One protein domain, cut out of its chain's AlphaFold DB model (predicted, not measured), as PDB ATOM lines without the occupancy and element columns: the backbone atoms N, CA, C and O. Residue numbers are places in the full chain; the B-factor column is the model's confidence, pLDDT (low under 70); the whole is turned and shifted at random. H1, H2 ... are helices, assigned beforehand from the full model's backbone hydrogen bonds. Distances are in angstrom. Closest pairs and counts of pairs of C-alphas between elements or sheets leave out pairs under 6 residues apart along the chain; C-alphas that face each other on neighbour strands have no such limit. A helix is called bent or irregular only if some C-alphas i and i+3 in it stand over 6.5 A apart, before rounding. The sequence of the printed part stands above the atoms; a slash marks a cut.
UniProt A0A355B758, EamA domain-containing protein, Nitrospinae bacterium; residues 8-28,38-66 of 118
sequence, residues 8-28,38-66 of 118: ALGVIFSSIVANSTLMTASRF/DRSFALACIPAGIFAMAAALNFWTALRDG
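What this domain is: This is residues 8 to 28 and 38 to 66 of the 118 residues of the protein "EamA domain-containing protein" of Nitrospinae bacterium (UniProt A0A355B758). Two long helices make a lopsided, open V: H1 comes nearest to H2 at its first residues, 8 to 11, beside residues 53 to 57 of H2, and from there the two spread apart toward the cut. H2 is the longer arm and runs on past the meeting place, where residues 61 to 66 stick out. The printed part has 50 residues, with two named helices in the order H1, H2 and no named strand; its class is all helix. The whole is loose, with a radius of gyration of the C-alphas of 13.5 A, and elongated, spanning 41 by 23 by 15 A.

How they stand to each other: H1, residues 8 to 25, and H2, residues 39 to 65, only just touch, with 3 pairs of C-alphas within 8 A. H1 touches with residues 8 to 11 alone, and H2 with residues 53 to 57 alone. The closest C-alphas are those of Val 11 and Ala 56, 7.1 A apart. The helices run opposite ways at a steep tilt of 43 degrees, and their centres are 13.3 A apart. Residues 16 to 28, of which 16 to 25 belong to H1, stand free, as do residues 38 to 48, of which 39 to 48 belong to H2. In H1 every O i to N i+4 pair is within hydrogen-bond range; in H2, 21 of 23 are.

Where its parts are: H1 begins at Ala 8, C-alpha at (-4.665, 11.899, -12.178), and ends at Ala 25, 25.5 A away. H2 begins at Arg 39, C-alpha at (-17.332, 11.322, 12.040), and ends at Asp 65, C-alpha at (-1.915, 25.511, -22.077), a length of 40.0 A. H2 is neither bent nor irregular, but only just: C-alphas 44 and 47 are 6.1 A apart.

The domain as a whole: The two C-alphas farthest apart, those of Phe 28 and Asp 65, are 41.9 A apart. Residues 29 to 37 are not printed, and C-alphas 28 and 38 are 19.9 A apart across the cut. The mean pLDDT of the printed part is 78.2, and residue 27 is under 70.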
ATOM      1  N   ALA A   8      -3.641  12.321 -13.137       71.00
ATOM      2  CA  ALA A   8      -4.665  11.899 -12.178       71.00
ATOM      3  C   ALA A   8      -4.142  10.789 -11.252       71.00
ATOM      4  O   ALA A   8      -4.351  10.841 -10.042       71.00
ATOM      5  N   LEU A   9      -3.392   9.828 -11.804       75.00
ATOM      6  CA  LEU A   9      -2.690   8.819 -11.007       75.00
ATOM      7  C   LEU A   9      -1.668   9.468 -10.071       75.00
ATOM      8  O   LEU A   9      -1.650   9.147  -8.886       75.00
ATOM      9  N   GLY A  10      -0.873  10.420 -10.572       75.12
ATOM     10  CA  GLY A  10       0.086  11.166  -9.754       75.12
ATOM     11  C   GLY A  10      -0.568  11.837  -8.545       75.12
ATOM     12  O   GLY A  10      -0.111  11.654  -7.419       75.12
ATOM     13  N   VAL A  11      -1.692  12.529  -8.748       75.00
ATOM     14  CA  VAL A  11      -2.438  13.210  -7.674       75.00
ATOM     15  C   VAL A  11      -2.953  12.220  -6.629       75.00
ATOM     16  O   VAL A  11      -2.838  12.487  -5.429       75.00
ATOM     17  N   ILE A  12      -3.481  11.069  -7.056       80.44
ATOM     18  CA  ILE A  12      -3.974  10.025  -6.146       80.44
ATOM     19  C   ILE A  12      -2.821   9.472  -5.301       80.44
ATOM     20  O   ILE A  12      -2.920   9.445  -4.072       80.44
ATOM     21  N   PHE A  13      -1.709   9.090  -5.935       82.25
ATOM     22  CA  PHE A  13      -0.537   8.566  -5.232       82.25
ATOM     23  C   PHE A  13       0.041   9.585  -4.246       82.25
ATOM     24  O   PHE A  13       0.251   9.255  -3.079       82.25
ATOM     25  N   SER A  14       0.235  10.837  -4.668       79.69
ATOM     26  CA  SER A  14       0.740  11.899  -3.794       79.69
ATOM     27  C   SER A  14      -0.195  12.179  -2.619       79.69
ATOM     28  O   SER A  14       0.281  12.374  -1.503       79.69
ATOM     29  N   SER A  15      -1.513  12.143  -2.833       78.88
ATOM     30  CA  SER A  15      -2.499  12.372  -1.769       78.88
ATOM     31  C   SER A  15      -2.514  11.236  -0.745       78.88
ATOM     32  O   SER A  15      -2.611  11.491   0.455       78.88
ATOM     33  N   ILE A  16      -2.371   9.980  -1.185       83.88
ATOM     34  CA  ILE A  16      -2.255   8.823  -0.281       83.88
ATOM     35  C   ILE A  16      -0.977   8.931   0.549       83.88
ATOM     36  O   ILE A  16      -1.029   8.775   1.772       83.88
ATOM     37  N   VAL A  17       0.154   9.232  -0.093       86.44
ATOM     38  CA  VAL A  17       1.443   9.384   0.590       86.44
ATOM     39  C   VAL A  17       1.378  10.529   1.598       86.44
ATOM     40  O   VAL A  17       1.684  10.310   2.766       86.44
ATOM     41  N   ALA A  18       0.896  11.708   1.198       82.12
ATOM     42  CA  ALA A  18       0.791  12.871   2.075       82.12
ATOM     43  C   ALA A  18      -0.077  12.592   3.312       82.12
ATOM     44  O   ALA A  18       0.350  12.859   4.437       82.12
ATOM     45  N   ASN A  19      -1.258  11.992   3.129       80.06
ATOM     46  CA  ASN A  19      -2.145  11.648   4.242       80.06
ATOM     47  C   ASN A  19      -1.547  10.552   5.142       80.06
ATOM     48  O   ASN A  19      -1.662  10.629   6.365       80.06
ATOM     49  N   SER A  20      -0.843   9.574   4.568       81.38
ATOM     50  CA  SER A  20      -0.153   8.518   5.330       81.38
ATOM     51  C   SER A  20       1.014   9.073   6.153       81.38
ATOM     52  O   SER A  20       1.197   8.712   7.322       81.38
ATOM     53  N   THR A  21       1.789   9.991   5.570       83.44
ATOM     54  CA  THR A  21       2.853  10.719   6.264       83.44
ATOM     55  C   THR A  21       2.274  11.568   7.384       83.44
ATOM     56  O   THR A  21       2.795  11.509   8.492       83.44
ATOM     57  N   LEU A  22       1.170  12.283   7.150       79.31
ATOM     58  CA  LEU A  22       0.488  13.060   8.186       79.31
ATOM     59  C   LEU A  22       0.029  12.165   9.349       79.31
ATOM     60  O   LEU A  22       0.286  12.481  10.511       79.31
ATOM     61  N   MET A  23      -0.584  11.012   9.059       77.38
ATOM     62  CA  MET A  23      -1.019  10.060  10.090       77.38
ATOM     63  C   MET A  23       0.156   9.508  10.904       77.38
ATOM     64  O   MET A  23       0.030   9.330  12.115       77.38
ATOM     65  N   THR A  24       1.308   9.287  10.275       79.69
ATOM     66  CA  THR A  24       2.503   8.777  10.961       79.69
ATOM     67  C   THR A  24       3.213   9.879  11.751       79.69
ATOM     68  O   THR A  24       3.550   9.680  12.914       79.69
ATOM     69  N   ALA A  25       3.377  11.066  11.166       76.00
ATOM     70  CA  ALA A  25       3.997  12.230  11.797       76.00
ATOM     71  C   ALA A  25       3.167  12.761  12.975       76.00
ATOM     72  O   ALA A  25       3.729  13.182  13.984       76.00
ATOM     73  N   SER A  26       1.836  12.661  12.903       70.44
ATOM     74  CA  SER A  26       0.951  13.051  14.008       70.44
ATOM     75  C   SER A  26       1.155  12.230  15.286       70.44
ATOM     76  O   SER A  26       0.806  12.703  16.366       70.44
ATOM     77  N   ARG A  27       1.781  11.044  15.207       69.88
ATOM     78  CA  ARG A  27       2.176  10.266  16.395       69.88
ATOM     79  C   ARG A  27       3.355  10.879  17.150       69.88
ATOM     80  O   ARG A  27       3.516  10.593  18.332       69.88
ATOM     81  N   PHE A  28       4.154  11.711  16.486       70.69
ATOM     82  CA  PHE A  28       5.357  12.330  17.044       70.69
ATOM     83  C   PHE A  28       5.145  13.786  17.489       70.69
ATOM     84  O   PHE A  28       6.065  14.394  18.032       70.69
ATOM     85  N   ASP A  38     -12.920  12.113  13.965       73.25
ATOM     86  CA  ASP A  38     -14.337  12.237  14.272       73.25
ATOM     87  C   ASP A  38     -15.179  12.029  13.005       73.25
ATOM     88  O   ASP A  38     -14.741  12.308  11.883       73.25
ATOM     89  N   ARG A  39     -16.416  11.558  13.166       70.56
ATOM     90  CA  ARG A  39     -17.332  11.322  12.040       70.56
ATOM     91  C   ARG A  39     -17.641  12.621  11.289       70.56
ATOM     92  O   ARG A  39     -17.801  12.602  10.072       70.56
ATOM     93  N   SER A  40     -17.646  13.746  12.007       73.12
ATOM     94  CA  SER A  40     -17.763  15.090  11.435       73.12
ATOM     95  C   SER A  40     -16.555  15.454  10.555       73.12
ATOM     96  O   SER A  40     -16.716  15.986   9.458       73.12
ATOM     97  N   PHE A  41     -15.343  15.068  10.969       72.31
ATOM     98  CA  PHE A  41     -14.119  15.270  10.185       72.31
ATOM     99  C   PHE A  41     -14.123  14.439   8.896       72.31
ATOM    100  O   PHE A  41     -13.812  14.953   7.825       72.31
ATOM    101  N   ALA A  42     -14.553  13.175   8.975       75.69
ATOM    102  CA  ALA A  42     -14.677  12.314   7.799       75.69
ATOM    103  C   ALA A  42     -15.674  12.872   6.765       75.69
ATOM    104  O   ALA A  42     -15.415  12.814   5.564       75.69
ATOM    105  N   LEU A  43     -16.785  13.461   7.225       79.44
ATOM    106  CA  LEU A  43     -17.751  14.135   6.352       79.44
ATOM    107  C   LEU A  43     -17.174  15.413   5.727       79.44
ATOM    108  O   LEU A  43     -17.423  15.671   4.552       79.44
ATOM    109  N   ALA A  44     -16.357  16.174   6.461       78.44
ATOM    110  CA  ALA A  44     -15.669  17.357   5.939       78.44
ATOM    111  C   ALA A  44     -14.556  17.019   4.922       78.44
ATOM    112  O   ALA A  44     -14.261  17.827   4.040       78.44
ATOM    113  N   CYS A  45     -13.969  15.817   4.980       78.62
ATOM    114  CA  CYS A  45     -12.964  15.376   4.007       78.62
ATOM    115  C   CYS A  45     -13.523  15.186   2.589       78.62
ATOM    116  O   CYS A  45     -12.774  15.341   1.627       78.62
ATOM    117  N   ILE A  46     -14.813  14.873   2.438       81.56
ATOM    118  CA  ILE A  46     -15.435  14.651   1.123       81.56
ATOM    119  C   ILE A  46     -15.392  15.922   0.253       81.56
ATOM    120  O   ILE A  46     -14.792  15.873  -0.824       81.56
ATOM    121  N   PRO A  47     -15.952  17.073   0.681       82.88
ATOM    122  CA  PRO A  47     -15.868  18.299  -0.108       82.88
ATOM    123  C   PRO A  47     -14.420  18.774  -0.273       82.88
ATOM    124  O   PRO A  47     -14.056  19.213  -1.362       82.88
ATOM    125  N   ALA A  48     -13.564  18.620   0.745       80.19
ATOM    126  CA  ALA A  48     -12.145  18.965   0.637       80.19
ATOM    127  C   ALA A  48     -11.431  18.162  -0.469       80.19
ATOM    128  O   ALA A  48     -10.689  18.733  -1.267       80.19
ATOM    129  N   GLY A  49     -11.701  16.856  -0.565       80.19
ATOM    130  CA  GLY A  49     -11.167  15.995  -1.619       80.19
ATOM    131  C   GLY A  49     -11.659  16.383  -3.016       80.19
ATOM    132  O   GLY A  49     -10.869  16.398  -3.957       80.19
ATOM    133  N   ILE A  50     -12.935  16.764  -3.152       83.81
ATOM    134  CA  ILE A  50     -13.501  17.235  -4.429       83.81
ATOM    135  C   ILE A  50     -12.818  18.533  -4.877       83.81
ATOM    136  O   ILE A  50     -12.376  18.625  -6.025       83.81
ATOM    137  N   PHE A  51     -12.675  19.511  -3.979       84.62
ATOM    138  CA  PHE A  51     -11.972  20.762  -4.281       84.62
ATOM    139  C   PHE A  51     -10.496  20.526  -4.618       84.62
ATOM    140  O   PHE A  51      -9.988  21.132  -5.561       84.62
ATOM    141  N   ALA A  52      -9.818  19.620  -3.910       81.38
ATOM    142  CA  ALA A  52      -8.433  19.260  -4.204       81.38
ATOM    143  C   ALA A  52      -8.289  18.612  -5.591       81.38
ATOM    144  O   ALA A  52      -7.387  18.970  -6.348       81.38
ATOM    145  N   MET A  53      -9.206  17.711  -5.958       80.00
ATOM    146  CA  MET A  53      -9.223  17.091  -7.284       80.00
ATOM    147  C   MET A  53      -9.470  18.136  -8.382       80.00
ATOM    148  O   MET A  53      -8.751  18.164  -9.380       80.00
ATOM    149  N   ALA A  54     -10.441  19.034  -8.185       83.56
ATOM    150  CA  ALA A  54     -10.730  20.116  -9.125       83.56
ATOM    151  C   ALA A  54      -9.534  21.071  -9.288       83.56
ATOM    152  O   ALA A  54      -9.188  21.438 -10.412       83.56
ATOM    153  N   ALA A  55      -8.863  21.425  -8.188       81.94
ATOM    154  CA  ALA A  55      -7.656  22.246  -8.211       81.94
ATOM    155  C   ALA A  55      -6.515  21.564  -8.977       81.94
ATOM    156  O   ALA A  55      -5.859  22.207  -9.793       81.94
ATOM    157  N   ALA A  56      -6.308  20.262  -8.767       78.06
ATOM    158  CA  ALA A  56      -5.272  19.505  -9.458       78.06
ATOM    159  C   ALA A  56      -5.537  19.385 -10.969       78.06
ATOM    160  O   ALA A  56      -4.617  19.549 -11.771       78.06
ATOM    161  N   LEU A  57      -6.795  19.158 -11.363       80.31
ATOM    162  CA  LEU A  57      -7.199  19.160 -12.770       80.31
ATOM    163  C   LEU A  57      -6.978  20.535 -13.404       80.31
ATOM    164  O   LEU A  57      -6.382  20.623 -14.473       80.31
ATOM    165  N   ASN A  58      -7.399  21.609 -12.730       81.44
ATOM    166  CA  ASN A  58      -7.222  22.968 -13.234       81.44
ATOM    167  C   ASN A  58      -5.737  23.343 -13.352       81.44
ATOM    168  O   ASN A  58      -5.322  23.923 -14.351       81.44
ATOM    169  N   PHE A  59      -4.919  22.952 -12.372       79.94
ATOM    170  CA  PHE A  59      -3.476  23.157 -12.420       79.94
ATOM    171  C   PHE A  59      -2.852  22.457 -13.621       79.94
ATOM    172  O   PHE A  59      -2.088  23.081 -14.348       79.94
ATOM    173  N   TRP A  60      -3.192  21.189 -13.862       74.50
ATOM    174  CA  TRP A  60      -2.622  20.451 -14.984       74.50
ATOM    175  C   TRP A  60      -3.075  20.997 -16.342       74.50
ATOM    176  O   TRP A  60      -2.278  21.046 -17.276       74.50
ATOM    177  N   THR A  61      -4.325  21.453 -16.446       78.12
ATOM    178  CA  THR A  61      -4.827  22.152 -17.637       78.12
ATOM    179  C   THR A  61      -4.069  23.458 -17.863       78.12
ATOM    180  O   THR A  61      -3.553  23.679 -18.955       78.12
ATOM    181  N   ALA A  62      -3.899  24.280 -16.824       78.31
ATOM    182  CA  ALA A  62      -3.111  25.507 -16.915       78.31
ATOM    183  C   ALA A  62      -1.667  25.211 -17.342       78.31
ATOM    184  O   ALA A  62      -1.136  25.887 -18.215       78.31
ATOM    185  N   LEU A  63      -1.053  24.169 -16.774       75.69
ATOM    186  CA  LEU A  63       0.312  23.743 -17.087       75.69
ATOM    187  C   LEU A  63       0.480  23.278 -18.539       75.69
ATOM    188  O   LEU A  63       1.563  23.408 -19.103       75.69
ATOM    189  N   ARG A  64      -0.578  22.711 -19.124       74.44
ATOM    190  CA  ARG A  64      -0.602  22.269 -20.519       74.44
ATOM    191  C   ARG A  64      -0.718  23.442 -21.491       74.44
ATOM    192  O   ARG A  64      -0.066  23.409 -22.531       74.44
ATOM    193  N   ASP A  65      -1.536  24.435 -21.155       74.44
ATOM    194  CA  ASP A  65      -1.915  25.511 -22.077       74.44
ATOM    195  C   ASP A  65      -1.120  26.815 -21.862       74.44
ATOM    196  O   ASP A  65      -1.177  27.716 -22.699       74.44
ATOM    197  N   GLY A  66      -0.363  26.934 -20.766       75.12
ATOM    198  CA  GLY A  66       0.376  28.145 -20.412       75.12
ATOM    199  C   GLY A  66       1.868  27.932 -20.107       75.12
ATOM    200  O   GLY A  66       2.324  26.814 -19.863       75.12
TER     201      GLY A  66